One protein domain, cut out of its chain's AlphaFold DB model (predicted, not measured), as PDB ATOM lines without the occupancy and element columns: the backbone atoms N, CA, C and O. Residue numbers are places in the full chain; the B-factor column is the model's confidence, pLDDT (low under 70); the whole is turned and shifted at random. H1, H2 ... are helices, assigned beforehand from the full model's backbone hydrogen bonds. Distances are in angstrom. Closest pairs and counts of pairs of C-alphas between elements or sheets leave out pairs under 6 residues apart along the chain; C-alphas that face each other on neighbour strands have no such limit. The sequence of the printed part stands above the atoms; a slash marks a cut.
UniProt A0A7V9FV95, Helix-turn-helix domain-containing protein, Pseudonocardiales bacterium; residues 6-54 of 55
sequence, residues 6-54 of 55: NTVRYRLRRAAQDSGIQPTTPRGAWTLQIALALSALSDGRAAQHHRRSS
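Overview. This is residues 6 to 54 of the 55 residues of the protein "Helix-turn-helix domain-containing protein" of Pseudonocardiales bacterium (UniProt A0A7V9FV95). A long helix, H2, makes the length of a rod, and a shorter helix, H1, lies crosswise near its first end, joined to it by a looping link. Residues 34 to 54, of which 34 to 52 belong to H2, stick out free as an arm. The printed part has 49 residues with two named helices, H1 then H2, and no named strand: all helix. It is only just extended, close to loose, with a radius of gyration of the C-alphas of 14.9 A and spans of 46 by 21 by 15 A.

Arrangement. H1, residues 6 to 19, and H2, residues 26 to 52, are apart, with no C-alpha of the one within 8 A of the other. In both, every O i to N i+4 pair is within hydrogen-bond range.

Along the chain. H1 begins at C-alpha 6 (161.890, 84.242, 122.715) and is 19.7 A long. H2 is 39.8 A long and ends at C-alpha 52 (164.002, 89.877, 78.044).

Size, cuts and confidence. The two C-alphas farthest apart, those of Asn 6 and Ser 54, are 46.6 A apart. The printed part has no cut, and the 6-residue link is short. Residues 46 to 54 have pLDDT under 70.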
ATOM      1  N   ASN A   6     160.602  83.533 122.648       97.38
ATOM      2  CA  ASN A   6     161.890  84.242 122.715       97.38
ATOM      3  C   ASN A   6     162.603  84.316 121.365       97.38
ATOM      4  O   ASN A   6     163.194  85.347 121.057       97.38
ATOM      5  N   THR A   7     162.542  83.261 120.551       98.25
ATOM      6  CA  THR A   7     163.158  83.249 119.221       98.25
ATOM      7  C   THR A   7     162.437  84.213 118.285       98.25
ATOM      8  O   THR A   7     163.093  84.905 117.508       98.25
ATOM      9  N   VAL A   8     161.107  84.327 118.394       97.75
ATOM     10  CA  VAL A   8     160.330  85.341 117.661       97.75
ATOM     11  C   VAL A   8     160.753  86.740 118.100       97.75
ATOM     12  O   VAL A   8     161.152  87.544 117.263       97.75
ATOM     13  N   ARG A   9     160.770  87.009 119.413       97.31
ATOM     14  CA  ARG A   9     161.193  88.303 119.973       97.31
ATOM     15  C   ARG A   9     162.613  88.677 119.554       97.31
ATOM     16  O   ARG A   9     162.865  89.816 119.178       97.31
ATOM     17  N   TYR A  10     163.530  87.715 119.579       97.50
ATOM     18  CA  TYR A  10     164.902  87.909 119.132       97.50
ATOM     19  C   TYR A  10     164.973  88.292 117.652       97.50
ATOM     20  O   TYR A  10     165.644  89.263 117.306       97.50
ATOM     21  N   ARG A  11     164.260  87.561 116.786       97.44
ATOM     22  CA  ARG A  11     164.234  87.828 115.343       97.44
ATOM     23  C   ARG A  11     163.616  89.186 115.029       97.44
ATOM     24  O   ARG A  11     164.183  89.922 114.234       97.44
ATOM     25  N   LEU A  12     162.518  89.543 115.695       97.38
ATOM     26  CA  LEU A  12     161.892  90.857 115.548       97.38
ATOM     27  C   LEU A  12     162.822  91.986 116.008       97.38
ATOM     28  O   LEU A  12     162.943  92.990 115.314       97.38
ATOM     29  N   ARG A  13     163.533  91.807 117.131       97.88
ATOM     30  CA  ARG A  13     164.536  92.779 117.590       97.88
ATOM     31  C   ARG A  13     165.666  92.942 116.576       97.88
ATOM     32  O   ARG A  13     166.039  94.069 116.285       97.88
ATOM     33  N   ARG A  14     166.201  91.839 116.042       97.81
ATOM     34  CA  ARG A  14     167.257  91.881 115.020       97.81
ATOM     35  C   ARG A  14     166.773  92.600 113.758       97.81
ATOM     36  O   ARG A  14     167.421  93.536 113.322       97.81
ATOM     37  N   ALA A  15     165.588  92.257 113.252       96.69
ATOM     38  CA  ALA A  15     165.002  92.944 112.103       96.69
ATOM     39  C   ALA A  15     164.837  94.457 112.344       96.69
ATOM     40  O   ALA A  15     165.075  95.249 111.437       96.69
ATOM     41  N   ALA A  16     164.479  94.870 113.564       98.12
ATOM     42  CA  ALA A  16     164.395  96.283 113.925       98.12
ATOM     43  C   ALA A  16     165.762  96.980 113.978       98.12
ATOM     44  O   ALA A  16     165.854  98.155 113.642       98.12
ATOM     45  N   GLN A  17     166.819  96.275 114.388       98.25
ATOM     46  CA  GLN A  17     168.189  96.797 114.369       98.25
ATOM     47  C   GLN A  17     168.693  96.988 112.937       98.25
ATOM     48  O   GLN A  17     169.298  98.011 112.644       98.25
ATOM     49  N   ASP A  18     168.392  96.035 112.058       97.56
ATOM     50  CA  ASP A  18     168.866  96.050 110.674       97.56
ATOM     51  C   ASP A  18     168.102  97.072 109.815       97.56
ATOM     52  O   ASP A  18     168.688  97.760 108.985       97.56
ATOM     53  N   SER A  19     166.784  97.188 110.015       96.56
ATOM     54  CA  SER A  19     165.918  98.077 109.222       96.56
ATOM     55  C   SER A  19     165.657  99.446 109.855       96.56
ATOM     56  O   SER A  19     165.148 100.341 109.186       96.56
ATOM     57  N   GLY A  20     165.919  99.609 111.156       98.00
ATOM     58  CA  GLY A  20     165.507 100.783 111.934       98.00
ATOM     59  C   GLY A  20     163.999 100.867 112.224       98.00
ATOM     60  O   GLY A  20     163.553 101.824 112.857       98.00
ATOM     61  N   ILE A  21     163.191  99.890 111.794       98.25
ATOM     62  CA  ILE A  21     161.726  99.911 111.931       98.25
ATOM     63  C   ILE A  21     161.274  98.998 113.071       98.25
ATOM     64  O   ILE A  21     161.645  97.831 113.122       98.25
ATOM     65  N   GLN A  22     160.418  99.498 113.969       97.81
ATOM     66  CA  GLN A  22     159.920  98.719 115.111       97.81
ATOM     67  C   GLN A  22     158.683  97.868 114.763       97.81
ATOM     68  O   GLN A  22     157.576  98.416 114.686       97.81
ATOM     69  N   PRO A  23     158.808  96.530 114.636       97.25
ATOM     70  CA  PRO A  23     157.713  95.656 114.207       97.25
ATOM     71  C   PRO A  23     156.626  95.474 115.271       97.25
ATOM     72  O   PRO A  23     155.526  95.036 114.957       97.25
ATOM     73  N   THR A  24     156.917  95.791 116.533       97.12
ATOM     74  CA  THR A  24     155.966  95.664 117.648       97.12
ATOM     75  C   THR A  24     155.024  96.861 117.775       97.12
ATOM     76  O   THR A  24     154.180  96.877 118.663       97.12
ATOM     77  N   THR A  25     155.160  97.869 116.909       98.12
ATOM     78  CA  THR A  25     154.240  99.013 116.835       98.12
ATOM     79  C   THR A  25     153.300  98.847 115.638       98.12
ATOM     80  O   THR A  25     153.751  98.358 114.600       98.12
ATOM     81  N   PRO A  26     152.031  99.300 115.707       98.31
ATOM     82  CA  PRO A  26     151.110  99.203 114.570       98.31
ATOM     83  C   PRO A  26     151.663  99.849 113.293       98.31
ATOM     84  O   PRO A  26     151.600  99.265 112.212       98.31
ATOM     85  N   ARG A  27     152.287 101.029 113.428       98.06
ATOM     86  CA  ARG A  27     152.903 101.749 112.309       98.06
ATOM     87  C   ARG A  27     154.063 100.966 111.701       98.06
ATOM     88  O   ARG A  27     154.084 100.779 110.491       98.06
ATOM     89  N   GLY A  28     155.007 100.500 112.516       98.25
ATOM     90  CA  GLY A  28     156.170  99.776 112.004       98.25
ATOM     91  C   GLY A  28     155.805  98.418 111.401       98.25
ATOM     92  O   GLY A  28     156.353  98.053 110.365       98.25
ATOM     93  N   ALA A  29     154.822  97.714 111.970       98.06
ATOM     94  CA  ALA A  29     154.283  96.492 111.379       98.06
ATOM     95  C   ALA A  29     153.695  96.747 109.981       98.06
ATOM     96  O   ALA A  29     153.984  95.997 109.050       98.06
ATOM     97  N   TRP A  30     152.912  97.818 109.815       98.44
ATOM     98  CA  TRP A  30     152.347  98.185 108.517       98.44
ATOM     99  C   TRP A  30     153.419  98.611 107.506       98.44
ATOM    100  O   TRP A  30     153.404  98.169 106.358       98.44
ATOM    101  N   THR A  31     154.405  99.398 107.940       98.25
ATOM    102  CA  THR A  31     155.550  99.781 107.101       98.25
ATOM    103  C   THR A  31     156.305  98.557 106.579       98.25
ATOM    104  O   THR A  31     156.592  98.486 105.386       98.25
ATOM    105  N   LEU A  32     156.582  97.570 107.436       97.75
ATOM    106  CA  LEU A  32     157.260  96.335 107.033       97.75
ATOM    107  C   LEU A  32     156.411  95.492 106.070       97.75
ATOM    108  O   LEU A  32     156.956  94.936 105.121       97.75
ATOM    109  N   GLN A  33     155.090  95.431 106.259       97.69
ATOM    110  CA  GLN A  33     154.192  94.750 105.317       97.69
ATOM    111  C   GLN A  33     154.246  95.379 103.918       97.69
ATOM    112  O   GLN A  33     154.391  94.658 102.931       97.69
ATOM    113  N   ILE A  34     154.199  96.714 103.828       98.06
ATOM    114  CA  ILE A  34     154.335  97.427 102.549       98.06
ATOM    115  C   ILE A  34     155.707  97.159 101.924       98.06
ATOM    116  O   ILE A  34     155.784  96.857 100.736       98.06
ATOM    117  N   ALA A  35     156.787  97.234 102.708       97.31
ATOM    118  CA  ALA A  35     158.139  96.984 102.210       97.31
ATOM    119  C   ALA A  35     158.276  95.577 101.601       97.31
ATOM    120  O   ALA A  35     158.817  95.431 100.506       97.31
ATOM    121  N   LEU A  36     157.723  94.554 102.261       95.94
ATOM    122  CA  LEU A  36     157.713  93.179 101.751       95.94
ATOM    123  C   LEU A  36     156.890  93.044 100.461       95.94
ATOM    124  O   LEU A  36     157.335  92.385  99.521       95.94
ATOM    125  N   ALA A  37     155.728  93.697 100.378       96.56
ATOM    126  CA  ALA A  37     154.912  93.698  99.164       96.56
ATOM    127  C   ALA A  37     155.639  94.367  97.980       96.56
ATOM    128  O   ALA A  37     155.642  93.838  96.868       96.56
ATOM    129  N   LEU A  38     156.306  95.501  98.220       96.06
ATOM    130  CA  LEU A  38     157.102  96.202  97.208       96.06
ATOM    131  C   LEU A  38     158.324  95.389  96.760       96.06
ATOM    132  O   LEU A  38     158.641  95.385  95.568       96.06
ATOM    133  N   SER A  39     158.979  94.678  97.684       93.88
ATOM    134  CA  SER A  39     160.080  93.759  97.367       93.88
ATOM    135  C   SER A  39     159.611  92.669  96.408       93.88
ATOM    136  O   SER A  39     160.183  92.517  95.336       93.88
ATOM    137  N   ALA A  40     158.506  91.990  96.726       92.69
ATOM    138  CA  ALA A  40     157.977  90.912  95.891       92.69
ATOM    139  C   ALA A  40     157.629  91.377  94.462       92.69
ATOM    140  O   ALA A  40     157.876  90.666  93.487       92.69
ATOM    141  N   LEU A  41     157.094  92.595  94.317       94.19
ATOM    142  CA  LEU A  41     156.826  93.196  93.004       94.19
ATOM    143  C   LEU A  41     158.113  93.548  92.246       94.19
ATOM    144  O   LEU A  41     158.165  93.419  91.020       94.19
ATOM    145  N   SER A  42     159.139  94.009  92.957       93.06
ATOM    146  CA  SER A  42     160.448  94.329  92.378       93.06
ATOM    147  C   SER A  42     161.175  93.068  91.910       93.06
ATOM    148  O   SER A  42     161.708  93.056  90.802       93.06
ATOM    149  N   ASP A  43     161.105  91.982  92.680       84.81
ATOM    150  CA  ASP A  43     161.716  90.693  92.339       84.81
ATOM    151  C   ASP A  43     161.081  90.079  91.083       84.81
ATOM    152  O   ASP A  43     161.780  89.599  90.186       84.81
ATOM    153  N   GLY A  44     159.751  90.173  90.952       76.31
ATOM    154  CA  GLY A  44     159.041  89.764  89.739       76.31
ATOM    155  C   GLY A  44     159.481  90.555  88.501       76.31
ATOM    156  O   GLY A  44     159.676  89.973  87.432       76.31
ATOM    157  N   ARG A  45     159.713  91.867  88.648       71.12
ATOM    158  CA  ARG A  45     160.260  92.708  87.571       71.12
ATOM    159  C   ARG A  45     161.708  92.359  87.244       71.12
ATOM    160  O   ARG A  45     162.046  92.280  86.067       71.12
ATOM    161  N   ALA A  46     162.557  92.108  88.238       66.19
ATOM    162  CA  ALA A  46     163.946  91.705  88.016       66.19
ATOM    163  C   ALA A  46     164.034  90.385  87.225       66.19
ATOM    164  O   ALA A  46     164.783  90.290  86.250       66.19
ATOM    165  N   ALA A  47     163.193  89.402  87.566       63.56
ATOM    166  CA  ALA A  47     163.092  88.144  86.829       63.56
ATOM    167  C   ALA A  47     162.585  88.330  85.384       63.56
ATOM    168  O   ALA A  47     163.030  87.635  84.468       63.56
ATOM    169  N   GLN A  48     161.671  89.278  85.159       64.75
ATOM    170  CA  GLN A  48     161.176  89.630  83.823       64.75
ATOM    171  C   GLN A  48     162.236  90.349  82.983       64.75
ATOM    172  O   GLN A  48     162.379  90.045  81.800       64.75
ATOM    173  N   HIS A  49     162.995  91.271  83.580       63.06
ATOM    174  CA  HIS A  49     164.089  91.962  82.902       63.06
ATOM    175  C   HIS A  49     165.171  90.979  82.443       63.06
ATOM    176  O   HIS A  49     165.545  91.019  81.276       63.06
ATOM    177  N   HIS A  50     165.590  90.040  83.298       65.06
ATOM    178  CA  HIS A  50     166.582  89.017  82.940       65.06
ATOM    179  C   HIS A  50     166.142  88.120  81.763       65.06
ATOM    180  O   HIS A  50     166.953  87.738  80.920       65.06
ATOM    181  N   ARG A  51     164.843  87.813  81.665       66.69
ATOM    182  CA  ARG A  51     164.286  86.973  80.590       66.69
ATOM    183  C   ARG A  51     164.149  87.707  79.248       66.69
ATOM    184  O   ARG A  51     164.030  87.063  78.216       66.69
ATOM    185  N   ARG A  52     164.125  89.045  79.256       67.81
ATOM    186  CA  ARG A  52     164.002  89.877  78.044       67.81
ATOM    187  C   ARG A  52     165.343  90.255  77.427       67.81
ATOM    188  O   ARG A  52     165.373  90.534  76.242       67.81
ATOM    189  N   SER A  53     166.418  90.291  78.211       62.47
ATOM    190  CA  SER A  53     167.778  90.593  77.735       62.47
ATOM    191  C   SER A  53     168.551  89.367  77.232       62.47
ATOM    192  O   SER A  53     169.717  89.484  76.874       62.47
ATOM    193  N   SER A  54     167.913  88.194  77.221       60.75
ATOM    194  CA  SER A  54     168.436  86.924  76.698       60.75
ATOM    195  C   SER A  54     167.808  86.520  75.348       60.75
ATOM    196  O   SER A  54     168.006  85.393  74.895       60.75
TER     197      SER A  54